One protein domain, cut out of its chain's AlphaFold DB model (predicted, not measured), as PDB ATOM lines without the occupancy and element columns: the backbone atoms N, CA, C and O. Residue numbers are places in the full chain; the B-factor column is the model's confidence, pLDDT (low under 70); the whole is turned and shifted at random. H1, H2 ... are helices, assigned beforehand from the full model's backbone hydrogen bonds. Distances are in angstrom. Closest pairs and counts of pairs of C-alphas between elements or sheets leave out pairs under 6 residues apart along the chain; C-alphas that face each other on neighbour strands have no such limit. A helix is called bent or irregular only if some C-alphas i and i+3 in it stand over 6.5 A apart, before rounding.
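AT A GLANCE: This is residues 11 to 85 of the 169 residues of an uncharacterized protein of Edaphochlamys debaryana (UniProt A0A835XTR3). A long helix, H4, runs along one side of a small helical body and sticks out beyond it as an arm with residues 76 to 85, of which 76 to 84 belong to H4. In the body, H1 packs on the first part of the kinked helix H2, making a helical hairpin with it, and also on the short helix H3. The printed part has 75 residues, with four named helices in the order H1, H2, H3, H4 and no named strand; the class is all helix. The whole is loose, with a radius of gyration of the C-alphas of 14.6 A, and spans 52 by 23 by 20 A, the arm adding to its length.

IN THESE COORDINATES: H4, residues 61 to 84, is the longest helix, 34.9 A from C-alpha 61 at (238.348, 267.656, 296.031) to C-alpha 84 at (204.450, 275.242, 299.631). H3, residues 52 to 59, measures 10.4 A. H2, residues 29 to 49, measures 24.9 A; it is irregular, with C-alphas 41 and 44 8.3 A apart, and has a kink of 85 degrees near residue 42. H1, residues 11 to 19, begins at C-alpha 11 at (234.219, 257.981, 309.187) and measures 12.6 A.

HOW THE PARTS SIT: H4 touches H2 with residues 67 to 71 alone, and H2 touches H4 with residues 40 to 44 alone; the closest C-alphas are those of Glu 44 and Ala 71, 6.7 A apart. These two helices run the same way at a steep tilt of 50 degrees. H3 and H4 are close but not clearly touching, the closest C-alphas being those of Arg 56 and Tyr 64, 5.7 A apart. H2 and H3 are also close but not clearly touching, with the C-alphas of Ala 47 and Leu 55 closest at 7.7 A. H1 and H2 form a helical hairpin: they touch, the closest C-alphas being those of Cys 11 and Ala 35, 5.2 A apart, and run opposite ways at a steep tilt of 43 degrees. H1 touches H3 at a steep tilt of 54 degrees, the same way, with the C-alphas of Ala 16 and Ala 58 closest at 4.8 A. H1 and H4 are apart. Every backbone O i to N i+4 pair is within hydrogen-bond range in H1, H3 and H4, and 15 of 17 are in H2.

THE WHOLE: The C-alphas of Glu 22 and Leu 85 are the two farthest apart, at 52.5 A. Without the stretch that stands free, the body of 65 residues spans 38 by 20 by 20 A. The printed part has no cut; the links H2 to H3 and H3 to H4 are tight, and H1 to H2 is short. The mean pLDDT of the printed part is 84.7, and residues 21 to 26 and residue 85 are under 70.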
ATOM      1  N   CYS A  11     234.345 258.244 310.617       85.94
ATOM      2  CA  CYS A  11     234.219 257.981 309.187       85.94
ATOM      3  C   CYS A  11     235.275 258.707 308.343       85.94
ATOM      4  O   CYS A  11     235.694 258.163 307.324       85.94
ATOM      5  N   LEU A  12     235.725 259.900 308.752       85.31
ATOM      6  CA  LEU A  12     236.746 260.652 308.013       85.31
ATOM      7  C   LEU A  12     238.138 260.069 308.231       85.31
ATOM      8  O   LEU A  12     238.886 259.911 307.273       85.31
ATOM      9  N   GLU A  13     238.450 259.672 309.462       86.25
ATOM     10  CA  GLU A  13     239.697 259.003 309.819       86.25
ATOM     11  C   GLU A  13     239.828 257.676 309.055       86.25
ATOM     12  O   GLU A  13     240.884 257.372 308.508       86.25
ATOM     13  N   LEU A  14     238.734 256.914 308.930       85.06
ATOM     14  CA  LEU A  14     238.702 255.676 308.141       85.06
ATOM     15  C   LEU A  14     238.896 255.918 306.636       85.06
ATOM     16  O   LEU A  14     239.547 255.111 305.973       85.06
ATOM     17  N   LEU A  15     238.351 257.009 306.089       85.00
ATOM     18  CA  LEU A  15     238.545 257.381 304.684       85.00
ATOM     19  C   LEU A  15     239.973 257.863 304.409       85.00
ATOM     20  O   LEU A  15     240.556 257.477 303.396       85.00
ATOM     21  N   ALA A  16     240.547 258.652 305.319       82.44
ATOM     22  CA  ALA A  16     241.932 259.096 305.237       82.44
ATOM     23  C   ALA A  16     242.897 257.899 305.283       82.44
ATOM     24  O   ALA A  16     243.744 257.762 304.402       82.44
ATOM     25  N   LEU A  17     242.694 256.974 306.232       79.56
ATOM     26  CA  LEU A  17     243.473 255.734 306.339       79.56
ATOM     27  C   LEU A  17     243.370 254.863 305.082       79.56
ATOM     28  O   LEU A  17     244.365 254.304 304.640       79.56
ATOM     29  N   ALA A  18     242.182 254.751 304.481       77.81
ATOM     30  CA  ALA A  18     242.002 253.953 303.272       77.81
ATOM     31  C   ALA A  18     242.653 254.568 302.018       77.81
ATOM     32  O   ALA A  18     242.886 253.854 301.039       77.81
ATOM     33  N   ARG A  19     242.916 255.880 302.022       73.44
ATOM     34  CA  ARG A  19     243.588 256.590 300.922       73.44
ATOM     35  C   ARG A  19     245.105 256.579 301.031       73.44
ATOM     36  O   ARG A  19     245.760 256.774 300.003       73.44
ATOM     37  N   ASP A  20     245.648 256.362 302.225       74.19
ATOM     38  CA  ASP A  20     247.085 256.234 302.418       74.19
ATOM     39  C   ASP A  20     247.604 254.985 301.685       74.19
ATOM     40  O   ASP A  20     247.152 253.855 301.890       74.19
ATOM     41  N   ARG A  21     248.509 255.209 300.728       60.72
ATOM     42  CA  ARG A  21     248.927 254.202 299.741       60.72
ATOM     43  C   ARG A  21     249.986 253.245 300.273       60.72
ATOM     44  O   ARG A  21     250.256 252.244 299.613       60.72
ATOM     45  N   GLU A  22     250.574 253.522 301.435       58.47
ATOM     46  CA  GLU A  22     251.682 252.720 301.956       58.47
ATOM     47  C   GLU A  22     251.233 251.407 302.615       58.47
ATOM     48  O   GLU A  22     251.994 250.442 302.609       58.47
ATOM     49  N   HIS A  23     249.992 251.304 303.109       54.38
ATOM     50  CA  HIS A  23     249.543 250.122 303.857       54.38
ATOM     51  C   HIS A  23     248.090 249.717 303.537       54.38
ATOM     52  O   HIS A  23     247.168 249.924 304.319       54.38
ATOM     53  N   GLY A  24     247.890 249.034 302.405       56.28
ATOM     54  CA  GLY A  24     246.743 248.127 302.246       56.28
ATOM     55  C   GLY A  24     245.435 248.724 301.712       56.28
ATOM     56  O   GLY A  24     244.360 248.354 302.180       56.28
ATOM     57  N   ALA A  25     245.481 249.543 300.657       61.03
ATOM     58  CA  ALA A  25     244.278 250.041 299.963       61.03
ATOM     59  C   ALA A  25     243.231 248.942 299.636       61.03
ATOM     60  O   ALA A  25     242.027 249.195 299.638       61.03
ATOM     61  N   ALA A  26     243.665 247.696 299.411       67.19
ATOM     62  CA  ALA A  26     242.772 246.570 299.141       67.19
ATOM     63  C   ALA A  26     242.045 246.022 300.387       67.19
ATOM     64  O   ALA A  26     240.886 245.625 300.282       67.19
ATOM     65  N   CYS A  27     242.680 245.994 301.568       72.00
ATOM     66  CA  CYS A  27     242.053 245.427 302.771       72.00
ATOM     67  C   CYS A  27     241.044 246.387 303.418       72.00
ATOM     68  O   CYS A  27     240.102 245.935 304.070       72.00
ATOM     69  N   PHE A  28     241.183 247.693 303.168       75.62
ATOM     70  CA  PHE A  28     240.254 248.716 303.650       75.62
ATOM     71  C   PHE A  28     239.187 249.127 302.634       75.62
ATOM     72  O   PHE A  28     238.291 249.882 302.997       75.62
ATOM     73  N   ALA A  29     239.199 248.596 301.406       79.12
ATOM     74  CA  ALA A  29     238.255 248.983 300.354       79.12
ATOM     75  C   ALA A  29     236.779 248.878 300.789       79.12
ATOM     76  O   ALA A  29     236.003 249.809 300.599       79.12
ATOM     77  N   ALA A  30     236.398 247.782 301.454       81.81
ATOM     78  CA  ALA A  30     235.032 247.599 301.957       81.81
ATOM     79  C   ALA A  30     234.663 248.582 303.086       81.81
ATOM     80  O   ALA A  30     233.499 248.956 303.236       81.81
ATOM     81  N   ILE A  31     235.646 248.997 303.890       82.44
ATOM     82  CA  ILE A  31     235.464 249.974 304.969       82.44
ATOM     83  C   ILE A  31     235.357 251.382 304.382       82.44
ATOM     84  O   ILE A  31     234.470 252.127 304.784       82.44
ATOM     85  N   ALA A  32     236.188 251.712 303.393       83.12
ATOM     86  CA  ALA A  32     236.141 252.973 302.663       83.12
ATOM     87  C   ALA A  32     234.798 253.159 301.950       83.12
ATOM     88  O   ALA A  32     234.170 254.202 302.079       83.12
ATOM     89  N   ASP A  33     234.311 252.119 301.273       85.25
ATOM     90  CA  ASP A  33     233.010 252.117 300.604       85.25
ATOM     91  C   ASP A  33     231.850 252.301 301.604       85.25
ATOM     92  O   ASP A  33     230.937 253.102 301.396       85.25
ATOM     93  N   ALA A  34     231.897 251.623 302.755       86.75
ATOM     94  CA  ALA A  34     230.908 251.824 303.812       86.75
ATOM     95  C   ALA A  34     230.977 253.223 304.449       86.75
ATOM     96  O   ALA A  34     229.932 253.822 304.706       86.75
ATOM     97  N   ALA A  35     232.180 253.755 304.676       87.94
ATOM     98  CA  ALA A  35     232.383 255.098 305.204       87.94
ATOM     99  C   ALA A  35     231.907 256.160 304.207       87.94
ATOM    100  O   ALA A  35     231.188 257.072 304.599       87.94
ATOM    101  N   LEU A  36     232.198 255.996 302.915       87.94
ATOM    102  CA  LEU A  36     231.730 256.897 301.865       87.94
ATOM    103  C   LEU A  36     230.201 256.905 301.781       87.94
ATOM    104  O   LEU A  36     229.603 257.977 301.779       87.94
ATOM    105  N   ARG A  37     229.548 255.735 301.804       88.56
ATOM    106  CA  ARG A  37     228.076 255.657 301.874       88.56
ATOM    107  C   ARG A  37     227.511 256.396 303.085       88.56
ATOM    108  O   ARG A  37     226.487 257.067 302.973       88.56
ATOM    109  N   TYR A  38     228.158 256.270 304.242       89.94
ATOM    110  CA  TYR A  38     227.745 256.994 305.440       89.94
ATOM    111  C   TYR A  38     227.886 258.510 305.258       89.94
ATOM    112  O   TYR A  38     226.934 259.240 305.534       89.94
ATOM    113  N   VAL A  39     229.028 258.970 304.731       90.19
ATOM    114  CA  VAL A  39     229.268 260.388 304.430       90.19
ATOM    115  C   VAL A  39     228.212 260.914 303.467       90.19
ATOM    116  O   VAL A  39     227.613 261.935 303.769       90.19
ATOM    117  N   VAL A  40     227.916 260.221 302.364       89.75
ATOM    118  CA  VAL A  40     226.894 260.646 301.386       89.75
ATOM    119  C   VAL A  40     225.545 260.903 302.067       89.75
ATOM    120  O   VAL A  40     224.913 261.930 301.828       89.75
ATOM    121  N   ASN A  41     225.131 260.005 302.963       89.56
ATOM    122  CA  ASN A  41     223.847 260.104 303.659       89.56
ATOM    123  C   ASN A  41     223.839 261.133 304.799       89.56
ATOM    124  O   ASN A  41     222.773 261.598 305.190       89.56
ATOM    125  N   SER A  42     225.005 261.463 305.361       90.62
ATOM    126  CA  SER A  42     225.145 262.312 306.556       90.62
ATOM    127  C   SER A  42     226.012 263.550 306.311       90.62
ATOM    128  O   SER A  42     226.522 264.145 307.262       90.62
ATOM    129  N   PHE A  43     226.197 263.943 305.048       93.19
ATOM    130  CA  PHE A  43     227.165 264.969 304.661       93.19
ATOM    131  C   PHE A  43     226.863 266.323 305.298       93.19
ATOM    132  O   PHE A  43     227.770 266.981 305.786       93.19
ATOM    133  N   GLU A  44     225.594 266.724 305.359       91.25
ATOM    134  CA  GLU A  44     225.206 268.007 305.960       91.25
ATOM    135  C   GLU A  44     225.505 268.051 307.464       91.25
ATOM    136  O   GLU A  44     225.986 269.063 307.968       91.25
ATOM    137  N   THR A  45     225.312 266.932 308.166       90.75
ATOM    138  CA  THR A  45     225.703 266.795 309.574       90.75
ATOM    139  C   THR A  45     227.220 266.877 309.728       90.75
ATOM    140  O   THR A  45     227.714 267.573 310.609       90.75
ATOM    141  N   LEU A  46     227.973 266.202 308.855       90.62
ATOM    142  CA  LEU A  46     229.438 266.235 308.863       90.62
ATOM    143  C   LEU A  46     229.990 267.632 308.568       90.62
ATOM    144  O   LEU A  46     230.895 268.081 309.264       90.62
ATOM    145  N   ALA A  47     229.409 268.337 307.596       91.56
ATOM    146  CA  ALA A  47     229.760 269.709 307.241       91.56
ATOM    147  C   ALA A  47     229.490 270.709 308.378       91.56
ATOM    148  O   ALA A  47     230.142 271.744 308.445       91.56
ATOM    149  N   GLY A  48     228.562 270.399 309.290       91.44
ATOM    150  CA  GLY A  48     228.336 271.183 310.508       91.44
ATOM    151  C   GLY A  48     229.304 270.871 311.658       91.44
ATOM    152  O   GLY A  48     229.389 271.654 312.600       91.44
ATOM    153  N   LEU A  49     230.013 269.739 311.609       90.75
ATOM    154  CA  LEU A  49     230.864 269.246 312.703       90.75
ATOM    155  C   LEU A  49     232.365 269.319 312.407       90.75
ATOM    156  O   LEU A  49     233.166 269.256 313.337       90.75
ATOM    157  N   ARG A  50     232.754 269.390 311.134       90.38
ATOM    158  CA  ARG A  50     234.146 269.319 310.675       90.38
ATOM    159  C   ARG A  50     234.464 270.499 309.773       90.38
ATOM    160  O   ARG A  50     233.578 271.050 309.122       90.38
ATOM    161  N   SER A  51     235.733 270.883 309.730       92.56
ATOM    162  CA  SER A  51     236.180 271.949 308.838       92.56
ATOM    163  C   SER A  51     236.154 271.500 307.375       92.56
ATOM    164  O   SER A  51     236.309 270.320 307.050       92.56
ATOM    165  N   GLU A  52     236.003 272.461 306.465       92.62
ATOM    166  CA  GLU A  52     236.094 272.211 305.023       92.62
ATOM    167  C   GLU A  52     237.439 271.578 304.632       92.62
ATOM    168  O   GLU A  52     237.471 270.676 303.796       92.62
ATOM    169  N   ALA A  53     238.535 272.009 305.262       90.62
ATOM    170  CA  ALA A  53     239.866 271.469 305.002       90.62
ATOM    171  C   ALA A  53     239.939 269.964 305.315       90.62
ATOM    172  O   ALA A  53     240.350 269.191 304.451       90.62
ATOM    173  N   GLU A  54     239.459 269.540 306.491       89.44
ATOM    174  CA  GLU A  54     239.418 268.122 306.890       89.44
ATOM    175  C   GLU A  54     238.551 267.285 305.937       89.44
ATOM    176  O   GLU A  54     238.906 266.163 305.570       89.44
ATOM    177  N   LEU A  55     237.410 267.829 305.503       90.94
ATOM    178  CA  LEU A  55     236.504 267.141 304.584       90.94
ATOM    179  C   LEU A  55     237.116 266.983 303.190       90.94
ATOM    180  O   LEU A  55     237.041 265.896 302.615       90.94
ATOM    181  N   ARG A  56     237.748 268.034 302.653       91.69
ATOM    182  CA  ARG A  56     238.454 267.987 301.363       91.69
ATOM    183  C   ARG A  56     239.641 267.033 301.404       91.69
ATOM    184  O   ARG A  56     239.864 266.302 300.440       91.69
ATOM    185  N   GLU A  57     240.387 267.029 302.504       88.19
ATOM    186  CA  GLU A  57     241.519 266.129 302.692       88.19
ATOM    187  C   GLU A  57     241.063 264.669 302.708       88.19
ATOM    188  O   GLU A  57     241.598 263.869 301.943       88.19
ATOM    189  N   ALA A  58     240.027 264.334 303.485       87.25
ATOM    190  CA  ALA A  58     239.523 262.967 303.600       87.25
ATOM    191  C   ALA A  58     238.823 262.477 302.317       87.25
ATOM    192  O   ALA A  58     239.124 261.390 301.815       87.25
ATOM    193  N   LEU A  59     237.925 263.279 301.740       88.00
ATOM    194  CA  LEU A  59     237.086 262.880 300.600       88.00
ATOM    195  C   LEU A  59     237.781 263.050 299.248       88.00
ATOM    196  O   LEU A  59     237.489 262.320 298.303       88.00
ATOM    197  N   GLY A  60     238.720 263.987 299.162       89.19
ATOM    198  CA  GLY A  60     239.268 264.460 297.900       89.19
ATOM    199  C   GLY A  60     238.390 265.560 297.310       89.19
ATOM    200  O   GLY A  60     237.180 265.607 297.538       89.19
ATOM    201  N   ALA A  61     239.013 266.460 296.546       89.19
ATOM    202  CA  ALA A  61     238.348 267.656 296.031       89.19
ATOM    203  C   ALA A  61     237.101 267.321 295.197       89.19
ATOM    204  O   ALA A  61     236.043 267.880 295.444       89.19
ATOM    205  N   GLU A  62     237.197 266.368 294.271       91.31
ATOM    206  CA  GLU A  62     236.087 266.000 293.381       91.31
ATOM    207  C   GLU A  62     234.854 265.488 294.144       91.31
ATOM    208  O   GLU A  62     233.739 265.966 293.934       91.31
ATOM    209  N   VAL A  63     235.055 264.551 295.078       90.38
ATOM    210  CA  VAL A  63     233.966 263.978 295.887       90.38
ATOM    211  C   VAL A  63     233.365 265.036 296.806       90.38
ATOM    212  O   VAL A  63     232.146 265.101 296.949       90.38
ATOM    213  N   TYR A  64     234.202 265.883 297.409       94.31
ATOM    214  CA  TYR A  64     233.739 266.977 298.255       94.31
ATOM    215  C   TYR A  64     232.840 267.953 297.483       94.31
ATOM    216  O   TYR A  64     231.716 268.201 297.912       94.31
ATOM    217  N   GLU A  65     233.289 268.449 296.326       95.19
ATOM    218  CA  GLU A  65     232.509 269.383 295.500       95.19
ATOM    219  C   GLU A  65     231.175 268.768 295.052       95.19
ATOM    220  O   GLU A  65     230.129 269.413 295.125       95.19
ATOM    221  N   SER A  66     231.184 267.488 294.662       95.06
ATOM    222  CA  SER A  66     229.961 266.765 294.298       95.06
ATOM    223  C   SER A  66     228.958 266.696 295.460       95.06
ATOM    224  O   SER A  66     227.762 266.927 295.266       95.06
ATOM    225  N   LEU A  67     229.428 266.434 296.683       94.50
ATOM    226  CA  LEU A  67     228.575 266.380 297.871       94.50
ATOM    227  C   LEU A  67     228.049 267.756 298.290       94.50
ATOM    228  O   LEU A  67     226.894 267.854 298.715       94.50
ATOM    229  N   VAL A  68     228.853 268.814 298.138       96.06
ATOM    230  CA  VAL A  68     228.425 270.203 298.367       96.06
ATOM    231  C   VAL A  68     227.302 270.585 297.407       96.06
ATOM    232  O   VAL A  68     226.264 271.075 297.860       96.06
ATOM    233  N   ALA A  69     227.461 270.305 296.112       94.81
ATOM    234  CA  ALA A  69     226.430 270.569 295.111       94.81
ATOM    235  C   ALA A  69     225.130 269.810 295.428       94.81
ATOM    236  O   ALA A  69     224.063 270.416 295.525       94.81
ATOM    237  N   ALA A  70     225.224 268.507 295.712       92.12
ATOM    238  CA  ALA A  70     224.063 267.691 296.059       92.12
ATOM    239  C   ALA A  70     223.361 268.161 297.351       92.12
ATOM    240  O   ALA A  70     222.140 268.061 297.474       92.12
ATOM    241  N   ALA A  71     224.108 268.668 298.337       92.50
ATOM    242  CA  ALA A  71     223.530 269.239 299.554       92.50
ATOM    243  C   ALA A  71     222.807 270.567 299.290       92.50
ATOM    244  O   ALA A  71     221.738 270.802 299.854       92.50
ATOM    245  N   ALA A  72     223.352 271.416 298.415       91.88
ATOM    246  CA  ALA A  72     222.703 272.658 298.008       91.88
ATOM    247  C   ALA A  72     221.375 272.390 297.278       91.88
ATOM    248  O   ALA A  72     220.363 273.009 297.610       91.88
ATOM    249  N   GLU A  73     221.346 271.418 296.359       91.81
ATOM    250  CA  GLU A  73     220.124 270.997 295.657       91.81
ATOM    251  C   GLU A  73     219.043 270.497 296.624       91.81
ATOM    252  O   GLU A  73     217.889 270.926 296.552       91.81
ATOM    253  N   ARG A  74     219.409 269.631 297.581       89.38
ATOM    254  CA  ARG A  74     218.467 269.148 298.604       89.38
ATOM    255  C   ARG A  74     217.911 270.279 299.461       89.38
ATOM    256  O   ARG A  74     216.722 270.267 299.775       89.38
ATOM    257  N   ARG A  75     218.748 271.255 299.829       87.69
ATOM    258  CA  ARG A  75     218.315 272.421 300.607       87.69
ATOM    259  C   ARG A  75     217.331 273.283 299.822       87.69
ATOM    260  O   ARG A  75     216.293 273.628 300.373       87.69
ATOM    261  N   ALA A  76     217.609 273.549 298.547       88.75
ATOM    262  CA  ALA A  76     216.709 274.305 297.678       88.75
ATOM    263  C   ALA A  76     215.339 273.616 297.533       88.75
ATOM    264  O   ALA A  76     214.303 274.257 297.701       88.75
ATOM    265  N   LEU A  77     215.321 272.295 297.323       86.00
ATOM    266  CA  LEU A  77     214.077 271.523 297.264       86.00
ATOM    267  C   LEU A  77     213.315 271.556 298.599       86.00
ATOM    268  O   LEU A  77     212.096 271.711 298.624       86.00
ATOM    269  N   ALA A  78     214.019 271.419 299.725       85.81
ATOM    270  CA  ALA A  78     213.400 271.492 301.044       85.81
ATOM    271  C   ALA A  78     212.799 272.880 301.321       85.81
ATOM    272  O   ALA A  78     211.723 272.973 301.917       85.81
ATOM    273  N   GLU A  79     213.455 273.954 300.874       84.56
ATOM    274  CA  GLU A  79     212.933 275.321 300.946       84.56
ATOM    275  C   GLU A  79     211.697 275.512 300.064       84.56
ATOM    276  O   GLU A  79     210.717 276.098 300.525       84.56
ATOM    277  N   GLU A  80     211.684 274.962 298.849       82.94
ATOM    278  CA  GLU A  80     210.515 274.984 297.964       82.94
ATOM    279  C   GLU A  80     209.322 274.245 298.588       82.94
ATOM    280  O   GLU A  80     208.219 274.794 298.681       82.94
ATOM    281  N   ILE A  81     209.548 273.032 299.105       81.50
ATOM    282  CA  ILE A  81     208.526 272.255 299.815       81.50
ATOM    283  C   ILE A  81     208.021 273.039 301.028       81.50
ATOM    284  O   ILE A  81     206.813 273.156 301.230       81.50
ATOM    285  N   ARG A  82     208.923 273.632 301.819       81.19
ATOM    286  CA  ARG A  82     208.560 274.452 302.981       81.19
ATOM    287  C   ARG A  82     207.774 275.705 302.587       81.19
ATOM    288  O   ARG A  82     206.869 276.086 303.319       81.19
ATOM    289  N   ALA A  83     208.075 276.321 301.446       78.62
ATOM    290  CA  ALA A  83     207.339 277.468 300.913       78.62
ATOM    291  C   ALA A  83     205.954 277.091 300.340       78.62
ATOM    292  O   ALA A  83     205.084 277.959 300.174       78.62
ATOM    293  N   GLY A  84     205.744 275.812 300.015       72.19
ATOM    294  CA  GLY A  84     204.450 275.242 299.631       72.19
ATOM    295  C   GLY A  84     203.608 274.771 300.823       72.19
ATOM    296  O   GLY A  84     202.386 274.943 300.824       72.19
ATOM    297  N   LEU A  85     204.245 274.218 301.859       62.25
ATOM    298  CA  LEU A  85     203.598 273.771 303.094       62.25
ATOM    299  C   LEU A  85     202.985 274.970 303.838       62.25
ATOM    300  O   LEU A  85     203.690 275.804 304.396       62.25
TER     301      LEU A  85